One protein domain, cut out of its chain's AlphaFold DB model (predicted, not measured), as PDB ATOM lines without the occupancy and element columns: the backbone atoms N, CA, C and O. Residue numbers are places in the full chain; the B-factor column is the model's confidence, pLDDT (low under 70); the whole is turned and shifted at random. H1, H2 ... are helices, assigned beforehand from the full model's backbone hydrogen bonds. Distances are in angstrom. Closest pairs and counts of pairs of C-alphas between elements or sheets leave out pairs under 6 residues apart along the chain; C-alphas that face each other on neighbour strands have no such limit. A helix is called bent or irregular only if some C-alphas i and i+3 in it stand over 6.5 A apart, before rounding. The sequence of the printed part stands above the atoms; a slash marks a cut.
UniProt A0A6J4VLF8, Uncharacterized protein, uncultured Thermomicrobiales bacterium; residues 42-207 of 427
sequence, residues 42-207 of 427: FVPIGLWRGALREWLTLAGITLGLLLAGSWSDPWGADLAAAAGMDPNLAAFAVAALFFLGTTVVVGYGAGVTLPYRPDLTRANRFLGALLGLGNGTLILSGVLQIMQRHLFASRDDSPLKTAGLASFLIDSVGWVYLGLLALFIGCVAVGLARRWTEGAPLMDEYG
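AT A GLANCE: This is residues 42 to 207 of the 427 residues of an uncharacterized protein of uncultured Thermomicrobiales bacterium (UniProt A0A6J4VLF8). Three long helical stretches, H2a, H3 and H4, lie side by side in an up-and-down bundle, each running against the one before it in the chain, and a fourth long helix, H7, folds back along H4, meeting it near H7's beginning and splaying away toward its end. Short H1 packs on the side of H4, the arm H2b turns off at one end of the bundle, and small H5 and H6 lie on the way from H4 to H7. The printed part has 166 residues with seven named helices, H1 to H7 in chain order, and no named strand; its class is all helix. It is only just loose, close to compact, with a radius of gyration of the C-alphas of 18.6 A, and elongated, spanning 62 by 34 by 26 A.

HOW THE PARTS SIT: Begin with the longest helix, H2, residues 51 to 83: by its hydrogen bonds it was assigned as one helix, but it is bent, with C-alphas 70 and 73 at 7.3 A. Its arms, H2a at 51 to 70 and H2b at 73 to 83, stand about perpendicular, only just, at 70.0 degrees. H2a touches H3, residues 87 to 113, opposite ways at a shallow tilt of 23 degrees; the closest C-alphas, of Thr 57 and Gly 107, are 3.6 A apart. H2b touches H3 at residues 87 to 94 of H3 alone, closest at the C-alphas of Gly 76 and Ala 91, 3.8 A. Next look at the hub, H4, residues 122 to 150, which touches H2a, the same way at a shallow tilt of 14 degrees, closest at the C-alphas of Ala 51 and Gly 128, 3.8 A. H3 and H4 form a helical hairpin, touching through residues 88 to 96 and 143 to 150 alone, with the C-alphas of Asn 88 and His 150 closest at 5.2 A. H1, residues 42 to 49, touches H4 at a steep tilt of 47 degrees, opposite ways; the C-alphas of Gly 46 and Gly 132 are closest, 4.2 A. H6, residues 164 to 171, touches H4 about perpendicular, at 81 degrees, closest at the C-alphas of Ser 141 and Leu 169, 5.0 A. H5, residues 159 to 162, touches H6 only at the corner, and only just, with 3 pairs of C-alphas within 8 A, the closest those of Lys 161 and Ser 167, 5.1 A. H7, residues 173 to 196, touches H4 with residues 173 to 180 alone, opposite ways at a shallow tilt of 27 degrees, closest at the C-alphas of Ser 141 and Val 173, 6.7 A; H3 and H7 are apart. In H1, H2a, H2b, H3, H4, H6 and H7 every O i to N i+4 pair is within hydrogen-bond range; H5 is too short for such a pair, and 0 of its 1 O i to N i+3 pair is within range.

IN THESE COORDINATES: Find C-alpha 42 at (9.428, 21.526, -18.284), where H1 begins its 10.4 A. H2a runs 28.7 A from C-alpha 51 and H2b 15.1 A from C-alpha 73. H3 runs 37.4 A, and H4 runs 41.9 A from C-alpha 122 at (15.656, 6.530, -24.216). H5 covers 5.4 A and H6 10.6 A; H7 runs 34.8 A to C-alpha 196 at (19.155, 5.278, -46.472).

THE WHOLE: Look for the two C-alphas farthest apart, those of Gly 84 and Glu 198, at 64.3 A. The printed part has no cut and no long link; H3 to H4 and H4 to H5 are short links of 8 residues each, and the other four are tight. The mean pLDDT of the printed part is 93.7, and residues 201 to 203, 205 and 207 are under 70.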
ATOM      1  N   PHE A  42       9.747  21.967 -16.919       98.12
ATOM      2  CA  PHE A  42       9.428  21.526 -18.284       98.12
ATOM      3  C   PHE A  42      10.247  20.306 -18.737       98.12
ATOM      4  O   PHE A  42       9.794  19.546 -19.595       98.12
ATOM      5  N   VAL A  43      11.417  20.067 -18.141       98.38
ATOM      6  CA  VAL A  43      12.290  18.927 -18.468       98.38
ATOM      7  C   VAL A  43      11.607  17.574 -18.204       98.38
ATOM      8  O   VAL A  43      11.517  16.771 -19.139       98.38
ATOM      9  N   PRO A  44      11.087  17.273 -16.993       98.06
ATOM     10  CA  PRO A  44      10.399  16.008 -16.743       98.06
ATOM     11  C   PRO A  44       9.102  15.875 -17.552       98.06
ATOM     12  O   PRO A  44       8.764  14.765 -17.968       98.06
ATOM     13  N   ILE A  45       8.405  16.984 -17.834       96.50
ATOM     14  CA  ILE A  45       7.208  16.988 -18.691       96.50
ATOM     15  C   ILE A  45       7.573  16.523 -20.106       96.50
ATOM     16  O   ILE A  45       6.948  15.597 -20.626       96.50
ATOM     17  N   GLY A  46       8.622  17.100 -20.697       96.81
ATOM     18  CA  GLY A  46       9.111  16.705 -22.017       96.81
ATOM     19  C   GLY A  46       9.632  15.265 -22.050       96.81
ATOM     20  O   GLY A  46       9.371  14.526 -23.001       96.81
ATOM     21  N   LEU A  47      10.296  14.822 -20.977       97.19
ATOM     22  CA  LEU A  47      10.788  13.449 -20.841       97.19
ATOM     23  C   LEU A  47       9.650  12.418 -20.841       97.19
ATOM     24  O   LEU A  47       9.799  11.338 -21.419       97.19
ATOM     25  N   TRP A  48       8.518  12.742 -20.209       96.69
ATOM     26  CA  TRP A  48       7.343  11.869 -20.168       96.69
ATOM     27  C   TRP A  48       6.515  11.941 -21.461       96.69
ATOM     28  O   TRP A  48       6.050  10.912 -21.949       96.69
ATOM     29  N   ARG A  49       6.347  13.129 -22.056       94.38
ATOM     30  CA  ARG A  49       5.527  13.310 -23.271       94.38
ATOM     31  C   ARG A  49       6.221  12.833 -24.552       94.38
ATOM     32  O   ARG A  49       5.525  12.398 -25.472       94.38
ATOM     33  N   GLY A  50       7.552  12.871 -24.603       95.31
ATOM     34  CA  GLY A  50       8.350  12.473 -25.765       95.31
ATOM     35  C   GLY A  50       8.415  13.530 -26.869       95.31
ATOM     36  O   GLY A  50       7.612  14.462 -26.915       95.31
ATOM     37  N   ALA A  51       9.366  13.374 -27.795       95.81
ATOM     38  CA  ALA A  51       9.717  14.438 -28.738       95.81
ATOM     39  C   ALA A  51       8.575  14.859 -29.673       95.81
ATOM     40  O   ALA A  51       8.401  16.045 -29.924       95.81
ATOM     41  N   LEU A  52       7.774  13.913 -30.176       94.62
ATOM     42  CA  LEU A  52       6.713  14.227 -31.142       94.62
ATOM     43  C   LEU A  52       5.660  15.197 -30.575       94.62
ATOM     44  O   LEU A  52       5.279  16.159 -31.239       94.62
ATOM     45  N   ARG A  53       5.209  14.972 -29.334       95.56
ATOM     46  CA  ARG A  53       4.239  15.853 -28.656       95.56
ATOM     47  C   ARG A  53       4.839  17.225 -28.352       95.56
ATOM     48  O   ARG A  53       4.138  18.234 -28.428       95.56
ATOM     49  N   GLU A  54       6.132  17.270 -28.052       97.38
ATOM     50  CA  GLU A  54       6.845  18.526 -27.830       97.38
ATOM     51  C   GLU A  54       7.066  19.318 -29.131       97.38
ATOM     52  O   GLU A  54       6.954  20.540 -29.099       97.38
ATOM     53  N   TRP A  55       7.250  18.672 -30.292       96.81
ATOM     54  CA  TRP A  55       7.276  19.359 -31.596       96.81
ATOM     55  C   TRP A  55       5.940  20.023 -31.942       96.81
ATOM     56  O   TRP A  55       5.918  21.156 -32.420       96.81
ATOM     57  N   LEU A  56       4.817  19.348 -31.672       96.94
ATOM     58  CA  LEU A  56       3.491  19.957 -31.828       96.94
ATOM     59  C   LEU A  56       3.300  21.134 -30.865       96.94
ATOM     60  O   LEU A  56       2.763  22.170 -31.252       96.94
ATOM     61  N   THR A  57       3.796  20.998 -29.630       97.62
ATOM     62  CA  THR A  57       3.784  22.086 -28.644       97.62
ATOM     63  C   THR A  57       4.587  23.290 -29.152       97.62
ATOM     64  O   THR A  57       4.068  24.403 -29.138       97.62
ATOM     65  N   LEU A  58       5.778  23.068 -29.719       97.75
ATOM     66  CA  LEU A  58       6.602  24.112 -30.337       97.75
ATOM     67  C   LEU A  58       5.888  24.825 -31.495       97.75
ATOM     68  O   LEU A  58       5.940  26.053 -31.602       97.75
ATOM     69  N   ALA A  59       5.192  24.070 -32.351       97.12
ATOM     70  CA  ALA A  59       4.393  24.639 -33.433       97.12
ATOM     71  C   ALA A  59       3.261  25.531 -32.889       97.12
ATOM     72  O   ALA A  59       3.060  26.636 -33.391       97.12
ATOM     73  N   GLY A  60       2.577  25.094 -31.825       98.06
ATOM     74  CA  GLY A  60       1.552  25.881 -31.135       98.06
ATOM     75  C   GLY A  60       2.090  27.175 -30.517       98.06
ATOM     76  O   GLY A  60       1.469  28.221 -30.684       98.06
ATOM     77  N   ILE A  61       3.264  27.127 -29.876       98.12
ATOM     78  CA  ILE A  61       3.952  28.303 -29.306       98.12
ATOM     79  C   ILE A  61       4.294  29.308 -30.410       98.12
ATOM     80  O   ILE A  61       3.988  30.494 -30.295       98.12
ATOM     81  N   THR A  62       4.896  28.827 -31.501       97.81
ATOM     82  CA  THR A  62       5.330  29.679 -32.617       97.81
ATOM     83  C   THR A  62       4.129  30.334 -33.300       97.81
ATOM     84  O   THR A  62       4.123  31.542 -33.526       97.81
ATOM     85  N   LEU A  63       3.075  29.556 -33.575       98.25
ATOM     86  CA  LEU A  63       1.831  30.078 -34.138       98.25
ATOM     87  C   LEU A  63       1.161  31.080 -33.189       98.25
ATOM     88  O   LEU A  63       0.707  32.129 -33.636       98.25
ATOM     89  N   GLY A  64       1.138  30.789 -31.886       98.31
ATOM     90  CA  GLY A  64       0.587  31.678 -30.869       98.31
ATOM     91  C   GLY A  64       1.300  33.028 -30.814       98.31
ATOM     92  O   GLY A  64       0.630  34.053 -30.739       98.31
ATOM     93  N   LEU A  65       2.633  33.050 -30.914       97.88
ATOM     94  CA  LEU A  65       3.411  34.295 -30.969       97.88
ATOM     95  C   LEU A  65       3.138  35.095 -32.243       97.88
ATOM     96  O   LEU A  65       2.972  36.311 -32.170       97.88
ATOM     97  N   LEU A  66       3.051  34.428 -33.398       98.00
ATOM     98  CA  LEU A  66       2.719  35.087 -34.666       98.00
ATOM     99  C   LEU A  66       1.318  35.708 -34.629       98.00
ATOM    100  O   LEU A  66       1.137  36.849 -35.056       98.00
ATOM    101  N   LEU A  67       0.334  34.980 -34.090       98.44
ATOM    102  CA  LEU A  67      -1.029  35.482 -33.925       98.44
ATOM    103  C   LEU A  67      -1.076  36.649 -32.940       98.44
ATOM    104  O   LEU A  67      -1.637  37.688 -33.278       98.44
ATOM    105  N   ALA A  68      -0.436  36.515 -31.776       98.19
ATOM    106  CA  ALA A  68      -0.358  37.584 -30.788       98.19
ATOM    107  C   ALA A  68       0.261  38.853 -31.392       98.19
ATOM    108  O   ALA A  68      -0.347  39.910 -31.306       98.19
ATOM    109  N   GLY A  69       1.401  38.751 -32.082       97.44
ATOM    110  CA  GLY A  69       2.071  39.907 -32.686       97.44
ATOM    111  C   GLY A  69       1.314  40.565 -33.846       97.44
ATOM    112  O   GLY A  69       1.565  41.732 -34.137       97.44
ATOM    113  N   SER A  70       0.402  39.839 -34.500       98.19
ATOM    114  CA  SER A  70      -0.367  40.350 -35.646       98.19
ATOM    115  C   SER A  70      -1.728  40.923 -35.248       98.19
ATOM    116  O   SER A  70      -2.221  41.839 -35.904       98.19
ATOM    117  N   TRP A  71      -2.351  40.375 -34.202       98.50
ATOM    118  CA  TRP A  71      -3.750  40.652 -33.864       98.50
ATOM    119  C   TRP A  71      -3.953  41.339 -32.512       98.50
ATOM    120  O   TRP A  71      -5.055  41.828 -32.268       98.50
ATOM    121  N   SER A  72      -2.937  41.421 -31.645       98.31
ATOM    122  CA  SER A  72      -3.096  42.048 -30.325       98.31
ATOM    123  C   SER A  72      -3.464  43.524 -30.399       98.31
ATOM    124  O   SER A  72      -4.362  43.953 -29.684       98.31
ATOM    125  N   ASP A  73      -2.817  44.286 -31.279       97.94
ATOM    126  CA  ASP A  73      -3.047  45.723 -31.422       97.94
ATOM    127  C   ASP A  73      -4.455  46.047 -31.976       97.94
ATOM    128  O   ASP A  73      -5.185  46.791 -31.314       97.94
ATOM    129  N   PRO A  74      -4.913  45.489 -33.123       98.31
ATOM    130  CA  PRO A  74      -6.239  45.813 -33.654       98.31
ATOM    131  C   PRO A  74      -7.372  45.344 -32.731       98.31
ATOM    132  O   PRO A  74      -8.261  46.124 -32.403       98.31
ATOM    133  N   TRP A  75      -7.329  44.095 -32.258       98.62
ATOM    134  CA  TRP A  75      -8.396  43.567 -31.399       98.62
ATOM    135  C   TRP A  75      -8.311  44.106 -29.969       98.62
ATOM    136  O   TRP A  75      -9.328  44.199 -29.286       98.62
ATOM    137  N   GLY A  76      -7.119  44.493 -29.510       98.31
ATOM    138  CA  GLY A  76      -6.930  45.191 -28.242       98.31
ATOM    139  C   GLY A  76      -7.584  46.568 -28.245       98.31
ATOM    140  O   GLY A  76      -8.238  46.922 -27.268       98.31
ATOM    141  N   ALA A  77      -7.483  47.315 -29.348       98.38
ATOM    142  CA  ALA A  77      -8.162  48.602 -29.500       98.38
ATOM    143  C   ALA A  77      -9.693  48.454 -29.487       98.38
ATOM    144  O   ALA A  77     -10.378  49.204 -28.787       98.38
ATOM    145  N   ASP A  78     -10.221  47.451 -30.194       98.50
ATOM    146  CA  ASP A  78     -11.655  47.142 -30.193       98.50
ATOM    147  C   ASP A  78     -12.143  46.753 -28.788       98.50
ATOM    148  O   ASP A  78     -13.173  47.244 -28.316       98.50
ATOM    149  N   LEU A  79     -11.376  45.916 -28.079       98.44
ATOM    150  CA  LEU A  79     -11.677  45.509 -26.707       98.44
ATOM    151  C   LEU A  79     -11.625  46.695 -25.734       98.44
ATOM    152  O   LEU A  79     -12.506  46.826 -24.884       98.44
ATOM    153  N   ALA A  80     -10.630  47.574 -25.867       98.38
ATOM    154  CA  ALA A  80     -10.506  48.781 -25.057       98.38
ATOM    155  C   ALA A  80     -11.717  49.702 -25.236       98.38
ATOM    156  O   ALA A  80     -12.288  50.167 -24.250       98.38
ATOM    157  N   ALA A  81     -12.156  49.906 -26.481       98.38
ATOM    158  CA  ALA A  81     -13.332  50.712 -26.793       98.38
ATOM    159  C   ALA A  81     -14.629  50.088 -26.252       98.38
ATOM    160  O   ALA A  81     -15.467  50.800 -25.699       98.38
ATOM    161  N   ALA A  82     -14.790  48.768 -26.377       98.44
ATOM    162  CA  ALA A  82     -15.985  48.064 -25.914       98.44
ATOM    163  C   ALA A  82     -16.087  47.991 -24.380       98.44
ATOM    164  O   ALA A  82     -17.184  48.093 -23.834       98.44
ATOM    165  N   ALA A  83     -14.958  47.812 -23.688       98.25
ATOM    166  CA  ALA A  83     -14.913  47.621 -22.236       98.25
ATOM    167  C   ALA A  83     -14.556  48.892 -21.442       98.25
ATOM    168  O   ALA A  83     -14.585  48.860 -20.214       98.25
ATOM    169  N   GLY A  84     -14.190  49.993 -22.109       97.75
ATOM    170  CA  GLY A  84     -13.673  51.200 -21.450       97.75
ATOM    171  C   GLY A  84     -12.341  50.967 -20.725       97.75
ATOM    172  O   GLY A  84     -12.084  51.585 -19.694       97.75
ATOM    173  N   MET A  85     -11.527  50.032 -21.221       97.56
ATOM    174  CA  MET A  85     -10.254  49.636 -20.613       97.56
ATOM    175  C   MET A  85      -9.092  50.476 -21.160       97.56
ATOM    176  O   MET A  85      -9.166  51.013 -22.264       97.56
ATOM    177  N   ASP A  86      -7.992  50.550 -20.406       97.19
ATOM    178  CA  ASP A  86      -6.719  51.044 -20.932       97.19
ATOM    179  C   ASP A  86      -6.302  50.263 -22.205       97.19
ATOM    180  O   ASP A  86      -6.310  49.025 -22.187       97.19
ATOM    181  N   PRO A  87      -5.923  50.946 -23.306       97.12
ATOM    182  CA  PRO A  87      -5.582  50.290 -24.569       97.12
ATOM    183  C   PRO A  87      -4.427  49.292 -24.472       97.12
ATOM    184  O   PRO A  87      -4.460  48.248 -25.123       97.12
ATOM    185  N   ASN A  88      -3.415  49.579 -23.649       96.56
ATOM    186  CA  ASN A  88      -2.256  48.705 -23.513       96.56
ATOM    187  C   ASN A  88      -2.606  47.441 -22.729       96.56
ATOM    188  O   ASN A  88      -2.195  46.344 -23.108       96.56
ATOM    189  N   LEU A  89      -3.400  47.581 -21.666       97.00
ATOM    190  CA  LEU A  89      -3.903  46.441 -20.904       97.00
ATOM    191  C   LEU A  89      -4.807  45.541 -21.762       97.00
ATOM    192  O   LEU A  89      -4.688  44.316 -21.701       97.00
ATOM    193  N   ALA A  90      -5.668  46.132 -22.594       98.06
ATOM    194  CA  ALA A  90      -6.519  45.382 -23.514       98.06
ATOM    195  C   ALA A  90      -5.691  44.631 -24.574       98.06
ATOM    196  O   ALA A  90      -5.900  43.436 -24.782       98.06
ATOM    197  N   ALA A  91      -4.701  45.289 -25.189       98.06
ATOM    198  CA  ALA A  91      -3.787  44.650 -26.138       98.06
ATOM    199  C   ALA A  91      -2.960  43.528 -25.486       98.06
ATOM    200  O   ALA A  91      -2.823  42.452 -26.067       98.06
ATOM    201  N   PHE A  92      -2.485  43.727 -24.250       97.94
ATOM    202  CA  PHE A  92      -1.834  42.684 -23.456       97.94
ATOM    203  C   PHE A  92      -2.743  41.464 -23.263       97.94
ATOM    204  O   PHE A  92      -2.317  40.335 -23.509       97.94
ATOM    205  N   ALA A  93      -3.996  41.678 -22.850       98.12
ATOM    206  CA  ALA A  93      -4.949  40.598 -22.615       98.12
ATOM    207  C   ALA A  93      -5.224  39.795 -23.895       98.12
ATOM    208  O   ALA A  93      -5.215  38.564 -23.868       98.12
ATOM    209  N   VAL A  94      -5.396  40.479 -25.030       98.44
ATOM    210  CA  VAL A  94      -5.585  39.839 -26.338       98.44
ATOM    211  C   VAL A  94      -4.327  39.081 -26.778       98.44
ATOM    212  O   VAL A  94      -4.429  37.935 -27.216       98.44
ATOM    213  N   ALA A  95      -3.136  39.669 -26.621       98.38
ATOM    214  CA  ALA A  95      -1.868  39.005 -26.922       98.38
ATOM    215  C   ALA A  95      -1.690  37.725 -26.091       98.38
ATOM    216  O   ALA A  95      -1.390  36.665 -26.640       98.38
ATOM    217  N   ALA A  96      -1.924  37.807 -24.778       98.25
ATOM    218  CA  ALA A  96      -1.843  36.673 -23.865       98.25
ATOM    219  C   ALA A  96      -2.870  35.588 -24.221       98.25
ATOM    220  O   ALA A  96      -2.529  34.404 -24.221       98.25
ATOM    221  N   LEU A  97      -4.096  35.982 -24.585       98.38
ATOM    222  CA  LEU A  97      -5.144  35.063 -25.021       98.38
ATOM    223  C   LEU A  97      -4.741  34.313 -26.293       98.38
ATOM    224  O   LEU A  97      -4.834  33.088 -26.325       98.38
ATOM    225  N   PHE A  98      -4.267  35.011 -27.326       98.50
ATOM    226  CA  PHE A  98      -3.813  34.355 -28.552       98.50
ATOM    227  C   PHE A  98      -2.609  33.459 -28.304       98.50
ATOM    228  O   PHE A  98      -2.581  32.324 -28.782       98.50
ATOM    229  N   PHE A  99      -1.635  33.938 -27.536       98.56
ATOM    230  CA  PHE A  99      -0.417  33.195 -27.279       98.56
ATOM    231  C   PHE A  99      -0.678  31.917 -26.474       98.56
ATOM    232  O   PHE A  99      -0.374  30.813 -26.936       98.56
ATOM    233  N   LEU A 100      -1.286  32.047 -25.293       97.94
ATOM    234  CA  LEU A 100      -1.559  30.916 -24.410       97.94
ATOM    235  C   LEU A 100      -2.672  30.033 -24.974       97.94
ATOM    236  O   LEU A 100      -2.537  28.812 -24.976       97.94
ATOM    237  N   GLY A 101      -3.734  30.633 -25.514       98.19
ATOM    238  CA  GLY A 101      -4.849  29.906 -26.115       98.19
ATOM    239  C   GLY A 101      -4.397  29.026 -27.275       98.19
ATOM    240  O   GLY A 101      -4.703  27.836 -27.296       98.19
ATOM    241  N   THR A 102      -3.586  29.558 -28.195       98.12
ATOM    242  CA  THR A 102      -3.051  28.768 -29.317       98.12
ATOM    243  C   THR A 102      -2.068  27.706 -28.834       98.12
ATOM    244  O   THR A 102      -2.137  26.560 -29.279       98.12
ATOM    245  N   THR A 103      -1.196  28.034 -27.877       97.62
ATOM    246  CA  THR A 103      -0.257  27.063 -27.290       97.62
ATOM    247  C   THR A 103      -0.989  25.885 -26.641       97.62
ATOM    248  O   THR A 103      -0.598  24.731 -26.819       97.62
ATOM    249  N   VAL A 104      -2.090  26.143 -25.932       97.38
ATOM    250  CA  VAL A 104      -2.898  25.099 -25.294       97.38
ATOM    251  C   VAL A 104      -3.708  24.314 -26.327       97.38
ATOM    252  O   VAL A 104      -3.628  23.089 -26.349       97.38
ATOM    253  N   VAL A 105      -4.457  24.983 -27.206       97.38
ATOM    254  CA  VAL A 105      -5.362  24.318 -28.162       97.38
ATOM    255  C   VAL A 105      -4.582  23.568 -29.240       97.38
ATOM    256  O   VAL A 105      -4.828  22.387 -29.473       97.38
ATOM    257  N   VAL A 106      -3.624  24.232 -29.886       96.44
ATOM    258  CA  VAL A 106      -2.841  23.637 -30.973       96.44
ATOM    259  C   VAL A 106      -1.711  22.794 -30.406       96.44
ATOM    260  O   VAL A 106      -1.549  21.651 -30.811       96.44
ATOM    261  N   GLY A 107      -0.949  23.314 -29.446       94.50
ATOM    262  CA  GLY A 107       0.211  22.601 -28.915       94.50
ATOM    263  C   GLY A 107      -0.169  21.394 -28.060       94.50
ATOM    264  O   GLY A 107       0.148  20.247 -28.390       94.50
ATOM    265  N   TYR A 108      -0.877  21.634 -26.955       94.06
ATOM    266  CA  TYR A 108      -1.295  20.559 -26.053       94.06
ATOM    267  C   TYR A 108      -2.455  19.737 -26.612       94.06
ATOM    268  O   TYR A 108      -2.390  18.506 -26.563       94.06
ATOM    269  N   GLY A 109      -3.474  20.388 -27.178       95.38
ATOM    270  CA  GLY A 109      -4.654  19.721 -27.723       95.38
ATOM    271  C   GLY A 109      -4.311  18.764 -28.862       95.38
ATOM    272  O   GLY A 109      -4.732  17.607 -28.820       95.38
ATOM    273  N   ALA A 110      -3.455  19.163 -29.812       94.00
ATOM    274  CA  ALA A 110      -3.000  18.237 -30.853       94.00
ATOM    275  C   ALA A 110      -2.213  17.056 -30.262       94.00
ATOM    276  O   ALA A 110      -2.389  15.918 -30.693       94.00
ATOM    277  N   GLY A 111      -1.413  17.283 -29.216       91.31
ATOM    278  CA  GLY A 111      -0.689  16.218 -28.520       91.31
ATOM    279  C   GLY A 111      -1.590  15.162 -27.863       91.31
ATOM    280  O   GLY A 111      -1.182  14.002 -27.775       91.31
ATOM    281  N   VAL A 112      -2.802  15.533 -27.431       93.25
ATOM    282  CA  VAL A 112      -3.803  14.606 -26.859       93.25
ATOM    283  C   VAL A 112      -4.401  13.694 -27.928       93.25
ATOM    284  O   VAL A 112      -4.708  12.541 -27.638       93.25
ATOM    285  N   THR A 113      -4.509  14.166 -29.173       92.94
ATOM    286  CA  THR A 113      -4.983  13.331 -30.292       92.94
ATOM    287  C   THR A 113      -3.981  12.247 -30.699       92.94
ATOM    288  O   THR A 113      -4.346  11.283 -31.371       92.94
ATOM    289  N   LEU A 114      -2.720  12.372 -30.270       90.44
ATOM    290  CA  LEU A 114      -1.706  11.347 -30.487       90.44
ATOM    291  C   LEU A 114      -1.853  10.221 -29.445       90.44
ATOM    292  O   LEU A 114      -1.900  10.509 -28.242       90.44
ATOM    293  N   PRO A 115      -1.831   8.941 -29.856       86.94
ATOM    294  CA  PRO A 115      -1.945   7.804 -28.951       86.94
ATOM    295  C   PRO A 115      -0.790   7.792 -27.943       86.94
ATOM    296  O   PRO A 115       0.363   8.069 -28.284       86.94
ATOM    297  N   TYR A 116      -1.099   7.484 -26.683       87.38
ATOM    298  CA  TYR A 116      -0.076   7.336 -25.651       87.38
ATOM    299  C   TYR A 116       0.762   6.080 -25.912       87.38
ATOM    300  O   TYR A 116       0.223   5.007 -26.170       87.38
ATOM    301  N   ARG A 117       2.085   6.220 -25.826       86.19
ATOM    302  CA  ARG A 117       3.052   5.132 -25.997       86.19
ATOM    303  C   ARG A 117       3.916   5.068 -24.734       86.19
ATOM    304  O   ARG A 117       4.670   6.002 -24.491       86.19
ATOM    305  N   PRO A 118       3.820   4.025 -23.900       87.25
ATOM    306  CA  PRO A 118       4.715   3.883 -22.750       87.25
ATOM    307  C   PRO A 118       6.146   3.493 -23.166       87.25
ATOM    308  O   PRO A 118       7.111   3.860 -22.488       87.25
ATOM    309  N   ASP A 119       6.295   2.834 -24.316       90.44
ATOM    310  CA  ASP A 119       7.530   2.156 -24.735       90.44
ATOM    311  C   ASP A 119       8.541   3.055 -25.460       90.44
ATOM    312  O   ASP A 119       9.333   2.580 -26.266       90.44
ATOM    313  N   LEU A 120       8.536   4.357 -25.157       90.00
ATOM    314  CA  LEU A 120       9.431   5.320 -25.796       90.00
ATOM    315  C   LEU A 120      10.909   4.995 -25.552       90.00
ATOM    316  O   LEU A 120      11.358   4.943 -24.398       90.00
ATOM    317  N   THR A 121      11.678   4.913 -26.639       93.25
ATOM    318  CA  THR A 121      13.142   4.796 -26.593       93.25
ATOM    319  C   THR A 121      13.796   5.895 -25.739       93.25
ATOM    320  O   THR A 121      13.356   7.048 -25.699       93.25
ATOM    321  N   ARG A 122      14.913   5.567 -25.064       94.81
ATOM    322  CA  ARG A 122      15.656   6.530 -24.216       94.81
ATOM    323  C   ARG A 122      16.079   7.786 -24.983       94.81
ATOM    324  O   ARG A 122      16.002   8.880 -24.433       94.81
ATOM    325  N   ALA A 123      16.484   7.633 -26.245       93.31
ATOM    326  CA  ALA A 123      16.853   8.754 -27.108       93.31
ATOM    327  C   ALA A 123      15.668   9.701 -27.347       93.31
ATOM    328  O   ALA A 123      15.824  10.914 -27.244       93.31
ATOM    329  N   ASN A 124      14.472   9.159 -27.587       93.75
ATOM    330  CA  ASN A 124      13.268   9.958 -27.783       93.75
ATOM    331  C   ASN A 124      12.810  10.666 -26.496       93.75
ATOM    332  O   ASN A 124      12.348  11.803 -26.544       93.75
ATOM    333  N   ARG A 125      12.992  10.030 -25.332       95.94
ATOM    334  CA  ARG A 125      12.751  10.658 -24.020       95.94
ATOM    335  C   ARG A 125      13.715  11.811 -23.754       95.94
ATOM    336  O   ARG A 125      13.287  12.877 -23.329       95.94
ATOM    337  N   PHE A 126      15.003  11.619 -24.040       96.88
ATOM    338  CA  PHE A 126      16.003  12.679 -23.912       96.88
ATOM    339  C   PHE A 126      15.729  13.840 -24.878       96.88
ATOM    340  O   PHE A 126      15.771  14.999 -24.479       96.88
ATOM    341  N   LEU A 127      15.366  13.534 -26.127       96.12
ATOM    342  CA  LEU A 127      14.973  14.547 -27.105       96.12
ATOM    343  C   LEU A 127      13.708  15.295 -26.660       96.12
ATOM    344  O   LEU A 127      13.654  16.516 -26.763       96.12
ATOM    345  N   GLY A 128      12.726  14.585 -26.100       97.00
ATOM    346  CA  GLY A 128      11.555  15.186 -25.464       97.00
ATOM    347  C   GLY A 128      11.927  16.120 -24.314       97.00
ATOM    348  O   GLY A 128      11.389  17.214 -24.236       97.00
ATOM    349  N   ALA A 129      12.887  15.750 -23.464       98.00
ATOM    350  CA  ALA A 129      13.366  16.599 -22.373       98.00
ATOM    351  C   ALA A 129      14.027  17.897 -22.879       98.00
ATOM    352  O   ALA A 129      13.738  18.977 -22.361       98.00
ATOM    353  N   LEU A 130      14.867  17.807 -23.921       97.88
ATOM    354  CA  LEU A 130      15.487  18.974 -24.562       97.88
ATOM    355  C   LEU A 130      14.445  19.898 -25.201       97.88
ATOM    356  O   LEU A 130      14.507  21.114 -25.026       97.88
ATOM    357  N   LEU A 131      13.474  19.326 -25.917       97.75
ATOM    358  CA  LEU A 131      12.385  20.094 -26.516       97.75
ATOM    359  C   LEU A 131      11.471  20.702 -25.455       97.75
ATOM    360  O   LEU A 131      11.073  21.847 -25.607       97.75
ATOM    361  N   GLY A 132      11.201  19.986 -24.362       97.94
ATOM    362  CA  GLY A 132      10.456  20.506 -23.219       97.94
ATOM    363  C   GLY A 132      11.137  21.737 -22.623       97.94
ATOM    364  O   GLY A 132      10.494  22.773 -22.469       97.94
ATOM    365  N   LEU A 133      12.451  21.673 -22.380       98.12
ATOM    366  CA  LEU A 133      13.226  22.830 -21.916       98.12
ATOM    367  C   LEU A 133      13.141  24.005 -22.903       98.12
ATOM    368  O   LEU A 133      12.905  25.142 -22.495       98.12
ATOM    369  N   GLY A 134      13.296  23.735 -24.201       97.88
ATOM    370  CA  GLY A 134      13.152  24.744 -25.250       97.88
ATOM    371  C   GLY A 134      11.758  25.376 -25.285       97.88
ATOM    372  O   GLY A 134      11.641  26.597 -25.302       97.88
ATOM    373  N   ASN A 135      10.704  24.564 -25.204       98.06
ATOM    374  CA  ASN A 135       9.313  25.010 -25.143       98.06
ATOM    375  C   ASN A 135       9.057  25.878 -23.908       98.06
ATOM    376  O   ASN A 135       8.489  26.958 -24.039       98.06
ATOM    377  N   GLY A 136       9.527  25.462 -22.730       97.88
ATOM    378  CA  GLY A 136       9.436  26.264 -21.508       97.88
ATOM    379  C   GLY A 136      10.151  27.610 -21.640       97.88
ATOM    380  O   GLY A 136       9.607  28.643 -21.257       97.88
ATOM    381  N   THR A 137      11.334  27.610 -22.263       98.00
ATOM    382  CA  THR A 137      12.132  28.819 -22.528       98.00
ATOM    383  C   THR A 137      11.393  29.781 -23.458       98.00
ATOM    384  O   THR A 137      11.304  30.972 -23.166       98.00
ATOM    385  N   LEU A 138      10.810  29.273 -24.548       97.88
ATOM    386  CA  LEU A 138      10.034  30.077 -25.492       97.88
ATOM    387  C   LEU A 138       8.710  30.573 -24.904       97.88
ATOM    388  O   LEU A 138       8.323  31.706 -25.179       97.88
ATOM    389  N   ILE A 139       8.030  29.766 -24.080       97.81
ATOM    390  CA  ILE A 139       6.818  30.195 -23.372       97.81
ATOM    391  C   ILE A 139       7.145  31.363 -22.448       97.81
ATOM    392  O   ILE A 139       6.512  32.413 -22.535       97.81
ATOM    393  N   LEU A 140       8.157  31.194 -21.597       97.44
ATOM    394  CA  LEU A 140       8.529  32.204 -20.617       97.44
ATOM    395  C   LEU A 140       9.028  33.485 -21.296       97.44
ATOM    396  O   LEU A 140       8.568  34.573 -20.959       97.44
ATOM    397  N   SER A 141       9.889  33.357 -22.309       97.38
ATOM    398  CA  SER A 141      10.341  34.489 -23.125       97.38
ATOM    399  C   SER A 141       9.178  35.197 -23.827       97.38
ATOM    400  O   SER A 141       9.094  36.422 -23.794       97.38
ATOM    401  N   GLY A 142       8.239  34.447 -24.410       97.50
ATOM    402  CA  GLY A 142       7.059  34.999 -25.071       97.50
ATOM    403  C   GLY A 142       6.176  35.810 -24.122       97.50
ATOM    404  O   GLY A 142       5.809  36.938 -24.446       97.50
ATOM    405  N   VAL A 143       5.892  35.286 -22.922       97.44
ATOM    406  CA  VAL A 143       5.144  36.028 -21.890       97.44
ATOM    407  C   VAL A 143       5.884  37.307 -21.496       97.44
ATOM    408  O   VAL A 143       5.269  38.372 -21.459       97.44
ATOM    409  N   LEU A 144       7.195  37.226 -21.248       95.94
ATOM    410  CA  LEU A 144       8.007  38.386 -20.870       95.94
ATOM    411  C   LEU A 144       8.018  39.463 -21.959       95.94
ATOM    412  O   LEU A 144       7.824  40.636 -21.647       95.94
ATOM    413  N   GLN A 145       8.168  39.083 -23.228       95.94
ATOM    414  CA  GLN A 145       8.119  40.018 -24.356       95.94
ATOM    415  C   GLN A 145       6.744  40.682 -24.491       95.94
ATOM    416  O   GLN A 145       6.663  41.895 -24.691       95.94
ATOM    417  N   ILE A 146       5.657  39.917 -24.340       96.88
ATOM    418  CA  ILE A 146       4.286  40.446 -24.369       96.88
ATOM    419  C   ILE A 146       4.073  41.444 -23.217       96.88
ATOM    420  O   ILE A 146       3.555  42.541 -23.441       96.88
ATOM    421  N   MET A 147       4.520  41.112 -22.000       96.12
ATOM    422  CA  MET A 147       4.469  42.020 -20.849       96.12
ATOM    423  C   MET A 147       5.302  43.284 -21.081       96.12
ATOM    424  O   MET A 147       4.824  44.388 -20.835       96.12
ATOM    425  N   GLN A 148       6.533  43.150 -21.575       94.81
ATOM    426  CA  GLN A 148       7.430  44.277 -21.827       94.81
ATOM    427  C   GLN A 148       6.856  45.242 -22.868       94.81
ATOM    428  O   GLN A 148       6.863  46.457 -22.649       94.81
ATOM    429  N   ARG A 149       6.337  44.699 -23.976       95.19
ATOM    430  CA  ARG A 149       5.772  45.479 -25.079       95.19
ATOM    431  C   ARG A 149       4.530  46.250 -24.650       95.19
ATOM    432  O   ARG A 149       4.431  47.433 -24.954       95.19
ATOM    433  N   HIS A 150       3.599  45.595 -23.958       95.94
ATOM    434  CA  HIS A 150       2.297  46.192 -23.670       95.94
ATOM    435  C   HIS A 150       2.228  46.851 -22.285       95.94
ATOM    436  O   HIS A 150       1.788  47.985 -22.183       95.94
ATOM    437  N   LEU A 151       2.703  46.216 -21.210       94.94
ATOM    438  CA  LEU A 151       2.539  46.763 -19.853       94.94
ATOM    439  C   LEU A 151       3.611  47.786 -19.473       94.94
ATOM    440  O   LEU A 151       3.332  48.736 -18.744       94.94
ATOM    441  N   PHE A 152       4.841  47.599 -19.952       93.44
ATOM    442  CA  PHE A 152       5.966  48.448 -19.553       93.44
ATOM    443  C   PHE A 152       6.329  49.516 -20.579       93.44
ATOM    444  O   PHE A 152       7.235  50.301 -20.307       93.44
ATOM    445  N   ALA A 153       5.643  49.561 -21.729       87.06
ATOM    446  CA  ALA A 153       5.923  50.489 -22.828       87.06
ATOM    447  C   ALA A 153       7.430  50.593 -23.148       87.06
ATOM    448  O   ALA A 153       7.943  51.674 -23.431       87.06
ATOM    449  N   SER A 154       8.152  49.473 -23.024       77.94
ATOM    450  CA  SER A 154       9.604  49.393 -23.215       77.94
ATOM    451  C   SER A 154      10.448  50.332 -22.332       77.94
ATOM    452  O   SER A 154      11.568  50.659 -22.712       77.94
ATOM    453  N   ARG A 155       9.961  50.750 -21.151       85.38
ATOM    454  CA  ARG A 155      10.752  51.538 -20.190       85.38
ATOM    455  C   ARG A 155      12.027  50.794 -19.787       85.38
ATOM    456  O   ARG A 155      11.983  49.610 -19.442       85.38
ATOM    457  N   ASP A 156      13.148  51.510 -19.794       83.31
ATOM    458  CA  ASP A 156      14.463  50.952 -19.468       83.31
ATOM    459  C   ASP A 156      14.628  50.618 -17.983       83.31
ATOM    460  O   ASP A 156      15.336  49.672 -17.650       83.31
ATOM    461  N   ASP A 157      13.867  51.281 -17.111       85.50
ATOM    462  CA  ASP A 157      13.915  51.082 -15.656       85.50
ATOM    463  C   ASP A 157      13.063  49.891 -15.176       85.50
ATOM    464  O   ASP A 157      12.687  49.801 -14.005       85.50
ATOM    465  N   SER A 158      12.685  48.977 -16.076       84.00
ATOM    466  CA  SER A 158      11.862  47.829 -15.696       84.00
ATOM    467  C   SER A 158      12.653  46.877 -14.784       84.00
ATOM    468  O   SER A 158      13.747  46.447 -15.162       84.00
ATOM    469  N   PRO A 159      12.094  46.444 -13.637       82.25
ATOM    470  CA  PRO A 159      12.732  45.464 -12.751       82.25
ATOM    471  C   PRO A 159      12.977  44.104 -13.429       82.25
ATOM    472  O   PRO A 159      13.705  43.270 -12.904       82.25
ATOM    473  N   LEU A 160      12.401  43.871 -14.613       85.56
ATOM    474  CA  LEU A 160      12.687  42.703 -15.444       85.56
ATOM    475  C   LEU A 160      14.093  42.743 -16.064       85.56
ATOM    476  O   LEU A 160      14.678  41.688 -16.275       85.56
ATOM    477  N   LYS A 161      14.653  43.928 -16.344       87.50
ATOM    478  CA  LYS A 161      15.992  44.054 -16.948       87.50
ATOM    479  C   LYS A 161      17.123  43.866 -15.932       87.50
ATOM    480  O   LYS A 161      18.235  43.536 -16.324       87.50
ATOM    481  N   THR A 162      16.857  44.060 -14.638       89.31
ATOM    482  CA  THR A 162      17.858  43.844 -13.578       89.31
ATOM    483  C   THR A 162      18.037  42.366 -13.227       89.31
ATOM    484  O   THR A 162      19.063  41.989 -12.666       89.31
ATOM    485  N   ALA A 163      17.054  41.529 -13.564       91.38
ATOM    486  CA  ALA A 163      17.106  40.081 -13.423       91.38
ATOM    487  C   ALA A 163      17.862  39.466 -14.615       91.38
ATOM    488  O   ALA A 163      17.498  39.665 -15.777       91.38
ATOM    489  N   GLY A 164      18.944  38.735 -14.332       93.62
ATOM    490  CA  GLY A 164      19.877  38.279 -15.363       93.62
ATOM    491  C   GLY A 164      19.247  37.252 -16.301       93.62
ATOM    492  O   GLY A 164      19.467  37.294 -17.513       93.62
ATOM    493  N   LEU A 165      18.411  36.361 -15.760       93.88
ATOM    494  CA  LEU A 165      17.732  35.344 -16.558       93.88
ATOM    495  C   LEU A 165      16.586  35.949 -17.378       93.88
ATOM    496  O   LEU A 165      16.401  35.551 -18.525       93.88
ATOM    497  N   ALA A 166      15.854  36.936 -16.849       94.25
ATOM    498  CA  ALA A 166      14.822  37.643 -17.615       94.25
ATOM    499  C   ALA A 166      15.428  38.429 -18.784       94.25
ATOM    500  O   ALA A 166      14.936  38.312 -19.908       94.25
ATOM    501  N   SER A 167      16.522  39.163 -18.548       94.12
ATOM    502  CA  SER A 167      17.253  39.856 -19.615       94.12
ATOM    503  C   SER A 167      17.728  38.872 -20.686       94.12
ATOM    504  O   SER A 167      17.451  39.075 -21.866       94.12
ATOM    505  N   PHE A 168      18.335  37.746 -20.292       95.19
ATOM    506  CA  PHE A 168      18.720  36.697 -21.237       95.19
ATOM    507  C   PHE A 168      17.524  36.160 -22.041       95.19
ATOM    508  O   PHE A 168      17.617  36.016 -23.259       95.19
ATOM    509  N   LEU A 169      16.392  35.878 -21.389       94.94
ATOM    510  CA  LEU A 169      15.199  35.347 -22.052       94.94
ATOM    511  C   LEU A 169      14.597  36.326 -23.059       94.94
ATOM    512  O   LEU A 169      14.062  35.881 -24.072       94.94
ATOM    513  N   ILE A 170      14.671  37.629 -22.800       94.19
ATOM    514  CA  ILE A 170      14.181  38.670 -23.707       94.19
ATOM    515  C   ILE A 170      15.160  38.857 -24.874       94.19
ATOM    516  O   ILE A 170      14.758  38.768 -26.034       94.19
ATOM    517  N   ASP A 171      16.448  39.041 -24.581       95.69
ATOM    518  CA  ASP A 171      17.443  39.462 -25.574       95.69
ATOM    519  C   ASP A 171      17.987  38.294 -26.414       95.69
ATOM    520  O   ASP A 171      18.373  38.467 -27.571       95.69
ATOM    521  N   SER A 172      18.011  37.077 -25.860       95.12
ATOM    522  CA  SER A 172      18.639  35.902 -26.488       95.12
ATOM    523  C   SER A 172      17.647  34.868 -27.020       95.12
ATOM    524  O   SER A 172      18.057  33.783 -27.438       95.12
ATOM    525  N   VAL A 173      16.348  35.183 -27.082       94.75
ATOM    526  CA  VAL A 173      15.325  34.246 -27.590       94.75
ATOM    527  C   VAL A 173      15.618  33.763 -29.016       94.75
ATOM    528  O   VAL A 173      15.366  32.605 -29.350       94.75
ATOM    529  N   GLY A 174      16.212  34.618 -29.857       95.62
ATOM    530  CA  GLY A 174      16.590  34.263 -31.225       95.62
ATOM    531  C   GLY A 174      17.573  33.090 -31.272       95.62
ATOM    532  O   GLY A 174      17.427  32.195 -32.102       95.62
ATOM    533  N   TRP A 175      18.517  33.030 -30.327       97.06
ATOM    534  CA  TRP A 175      19.462  31.917 -30.209       97.06
ATOM    535  C   TRP A 175      18.777  30.612 -29.806       97.06
ATOM    536  O   TRP A 175      19.159  29.549 -30.292       97.06
ATOM    537  N   VAL A 176      17.732  30.684 -28.977       95.56
ATOM    538  CA  VAL A 176      16.926  29.515 -28.593       95.56
ATOM    539  C   VAL A 176      16.194  28.950 -29.811       95.56
ATOM    540  O   VAL A 176      16.258  27.744 -30.054       95.56
ATOM    541  N   TYR A 177      15.572  29.807 -30.629       96.31
ATOM    542  CA  TYR A 177      14.953  29.387 -31.891       96.31
ATOM    543  C   TYR A 177      15.959  28.749 -32.852       96.31
ATOM    544  O   TYR A 177      15.673  27.698 -33.422       96.31
ATOM    545  N   LEU A 178      17.146  29.344 -33.006       97.19
ATOM    546  CA  LEU A 178      18.209  28.781 -33.843       97.19
ATOM    547  C   LEU A 178      18.680  27.415 -33.326       97.19
ATOM    548  O   LEU A 178      18.852  26.491 -34.120       97.19
ATOM    549  N   GLY A 179      18.835  27.258 -32.008       97.38
ATOM    550  CA  GLY A 179      19.187  25.983 -31.384       97.38
ATOM    551  C   GLY A 179      18.131  24.900 -31.619       97.38
ATOM    552  O   GLY A 179      18.468  23.780 -32.002       97.38
ATOM    553  N   LEU A 180      16.847  25.240 -31.467       96.62
ATOM    554  CA  LEU A 180      15.733  24.324 -31.732       96.62
ATOM    555  C   LEU A 180      15.610  23.965 -33.215       96.62
ATOM    556  O   LEU A 180      15.357  22.806 -33.546       96.62
ATOM    557  N   LEU A 181      15.840  24.920 -34.116       96.50
ATOM    558  CA  LEU A 181      15.873  24.667 -35.553       96.50
ATOM    559  C   LEU A 181      17.040  23.748 -35.933       96.50
ATOM    560  O   LEU A 181      16.852  22.795 -36.687       96.50
ATOM    561  N   ALA A 182      18.235  23.985 -35.389       97.56
ATOM    562  CA  ALA A 182      19.386  23.113 -35.602       97.56
ATOM    563  C   ALA A 182      19.111  21.690 -35.085       97.56
ATOM    564  O   ALA A 182      19.408  20.712 -35.774       97.56
ATOM    565  N   LEU A 183      18.470  21.568 -33.916       96.38
ATOM    566  CA  LEU A 183      18.029  20.288 -33.364       96.38
ATOM    567  C   LEU A 183      17.016  19.589 -34.284       96.38
ATOM    568  O   LEU A 183      17.152  18.391 -34.537       96.38
ATOM    569  N   PHE A 184      16.038  20.327 -34.821       94.50
ATOM    570  CA  PHE A 184      15.065  19.809 -35.786       94.50
ATOM    571  C   PHE A 184      15.756  19.251 -37.031       94.50
ATOM    572  O   PHE A 184      15.547  18.092 -37.396       94.50
ATOM    573  N   ILE A 185      16.623  20.056 -37.651       95.88
ATOM    574  CA  ILE A 185      17.377  19.680 -38.851       95.88
ATOM    575  C   ILE A 185      18.234  18.444 -38.570       95.88
ATOM    576  O   ILE A 185      18.235  17.511 -39.372       95.88
ATOM    577  N   GLY A 186      18.902  18.383 -37.413       95.62
ATOM    578  CA  GLY A 186      19.670  17.215 -36.985       95.62
ATOM    579  C   GLY A 186      18.812  15.952 -36.866       95.62
ATOM    580  O   GLY A 186      19.194  14.900 -37.374       95.62
ATOM    581  N   CYS A 187      17.621  16.051 -36.271       92.75
ATOM    582  CA  CYS A 187      16.687  14.925 -36.164       92.75
ATOM    583  C   CYS A 187      16.227  14.429 -37.541       92.75
ATOM    584  O   CYS A 187      16.205  13.220 -37.785       92.75
ATOM    585  N   VAL A 188      15.897  15.351 -38.451       92.38
ATOM    586  CA  VAL A 188      15.510  15.024 -39.830       92.38
ATOM    587  C   VAL A 188      16.673  14.377 -40.579       92.38
ATOM    588  O   VAL A 188      16.478  13.341 -41.211       92.38
ATOM    589  N   ALA A 189      17.884  14.927 -40.473       94.44
ATOM    590  CA  ALA A 189      19.075  14.393 -41.126       94.44
ATOM    591  C   ALA A 189      19.418  12.980 -40.632       94.44
ATOM    592  O   ALA A 189      19.663  12.093 -41.446       94.44
ATOM    593  N   VAL A 190      19.361  12.734 -39.317       91.19
ATOM    594  CA  VAL A 190      19.563  11.395 -38.733       91.19
ATOM    595  C   VAL A 190      18.466  10.428 -39.182       91.19
ATOM    596  O   VAL A 190      18.762   9.285 -39.528       91.19
ATOM    597  N   GLY A 191      17.207  10.871 -39.206       88.25
ATOM    598  CA  GLY A 191      16.088  10.066 -39.695       88.25
ATOM    599  C   GLY A 191      16.242   9.691 -41.170       88.25
ATOM    600  O   GLY A 191      16.029   8.535 -41.536       88.25
ATOM    601  N   LEU A 192      16.670  10.646 -41.999       90.38
ATOM    602  CA  LEU A 192      16.944  10.430 -43.413       90.38
ATOM    603  C   LEU A 192      18.122   9.468 -43.592       90.38
ATOM    604  O   LEU A 192      17.973   8.470 -44.285       90.38
ATOM    605  N   ALA A 193      19.252   9.704 -42.921       91.94
ATOM    606  CA  ALA A 193      20.426   8.833 -42.983       91.94
ATOM    607  C   ALA A 193      20.083   7.385 -42.606       91.94
ATOM    608  O   ALA A 193      20.431   6.469 -43.343       91.94
ATOM    609  N   ARG A 194      19.316   7.178 -41.525       88.56
ATOM    610  CA  ARG A 194      18.844   5.840 -41.130       88.56
ATOM    611  C   ARG A 194      17.996   5.175 -42.203       88.56
ATOM    612  O   ARG A 194      18.201   3.999 -42.480       88.56
ATOM    613  N   ARG A 195      17.090   5.932 -42.828       87.94
ATOM    614  CA  ARG A 195      16.265   5.436 -43.935       87.94
ATOM    615  C   ARG A 195      17.118   4.982 -45.124       87.94
ATOM    616  O   ARG A 195      16.758   4.010 -45.775       87.94
ATOM    617  N   TRP A 196      18.224   5.669 -45.408       92.12
ATOM    618  CA  TRP A 196      19.155   5.278 -46.472       92.12
ATOM    619  C   TRP A 196      20.004   4.054 -46.110       92.12
ATOM    620  O   TRP A 196      20.351   3.287 -47.000       92.12
ATOM    621  N   THR A 197      20.318   3.838 -44.831       91.44
ATOM    622  CA  THR A 197      21.140   2.706 -44.367       91.44
ATOM    623  C   THR A 197      20.320   1.466 -43.988       91.44
ATOM    624  O   THR A 197      20.748   0.713 -43.118       91.44
ATOM    625  N   GLU A 198      19.122   1.288 -44.557       83.44
ATOM    626  CA  GLU A 198      18.176   0.197 -44.227       83.44
ATOM    627  C   GLU A 198      17.781   0.113 -42.735       83.44
ATOM    628  O   GLU A 198      17.219  -0.876 -42.269       83.44
ATOM    629  N   GLY A 199      18.042   1.167 -41.961       76.94
ATOM    630  CA  GLY A 199      17.619   1.257 -40.573       76.94
ATOM    631  C   GLY A 199      16.148   1.650 -40.488       76.94
ATOM    632  O   GLY A 199      15.678   2.496 -41.253       76.94
ATOM    633  N   ALA A 200      15.432   1.100 -39.505       73.06
ATOM    634  CA  ALA A 200      14.099   1.590 -39.173       73.06
ATOM    635  C   ALA A 200      14.173   3.112 -38.909       73.06
ATOM    636  O   ALA A 200      15.022   3.557 -38.114       73.06
ATOM    637  N   PRO A 201      13.358   3.944 -39.587       69.56
ATOM    638  CA  PRO A 201      13.356   5.380 -39.364       69.56
ATOM    639  C   PRO A 201      13.073   5.686 -37.890       69.56
ATOM    640  O   PRO A 201      12.346   4.967 -37.212       69.56
ATOM    641  N   LEU A 202      13.619   6.791 -37.376       66.00
ATOM    642  CA  LEU A 202      13.423   7.184 -35.970       66.00
ATOM    643  C   LEU A 202      11.928   7.322 -35.603       66.00
ATOM    644  O   LEU A 202      11.556   7.167 -34.447       66.00
ATOM    645  N   MET A 203      11.082   7.596 -36.601       65.81
ATOM    646  CA  MET A 203       9.635   7.746 -36.456       65.81
ATOM    647  C   MET A 203       8.836   6.471 -36.763       65.81
ATOM    648  O   MET A 203       7.619   6.490 -36.587       65.81
ATOM    649  N   ASP A 204       9.473   5.362 -37.159       70.31
ATOM    650  CA  ASP A 204       8.766   4.076 -37.309       70.31
ATOM    651  C   ASP A 204       8.199   3.601 -35.972       70.31
ATOM    652  O   ASP A 204       7.172   2.932 -35.936       70.31
ATOM    653  N   GLU A 205       8.783   4.045 -34.855       69.44
ATOM    654  CA  GLU A 205       8.230   3.836 -33.519       69.44
ATOM    655  C   GLU A 205       6.799   4.391 -33.399       69.44
ATOM    656  O   GLU A 205       5.996   3.845 -32.650       69.44
ATOM    657  N   TYR A 206       6.425   5.407 -34.185       71.12
ATOM    658  CA  TYR A 206       5.073   5.972 -34.213       71.12
ATOM    659  C   TYR A 206       4.159   5.336 -35.276       71.12
ATOM    660  O   TYR A 206       2.941   5.338 -35.086       71.12
ATOM    661  N   GLY A 207       4.712   4.721 -36.326       66.81
ATOM    662  CA  GLY A 207       3.988   4.156 -37.475       66.81
ATOM    663  C   GLY A 207       2.923   3.084 -37.172       66.81
ATOM    664  O   GLY A 207       1.783   3.240 -37.617       66.81
TER     665      GLY A 207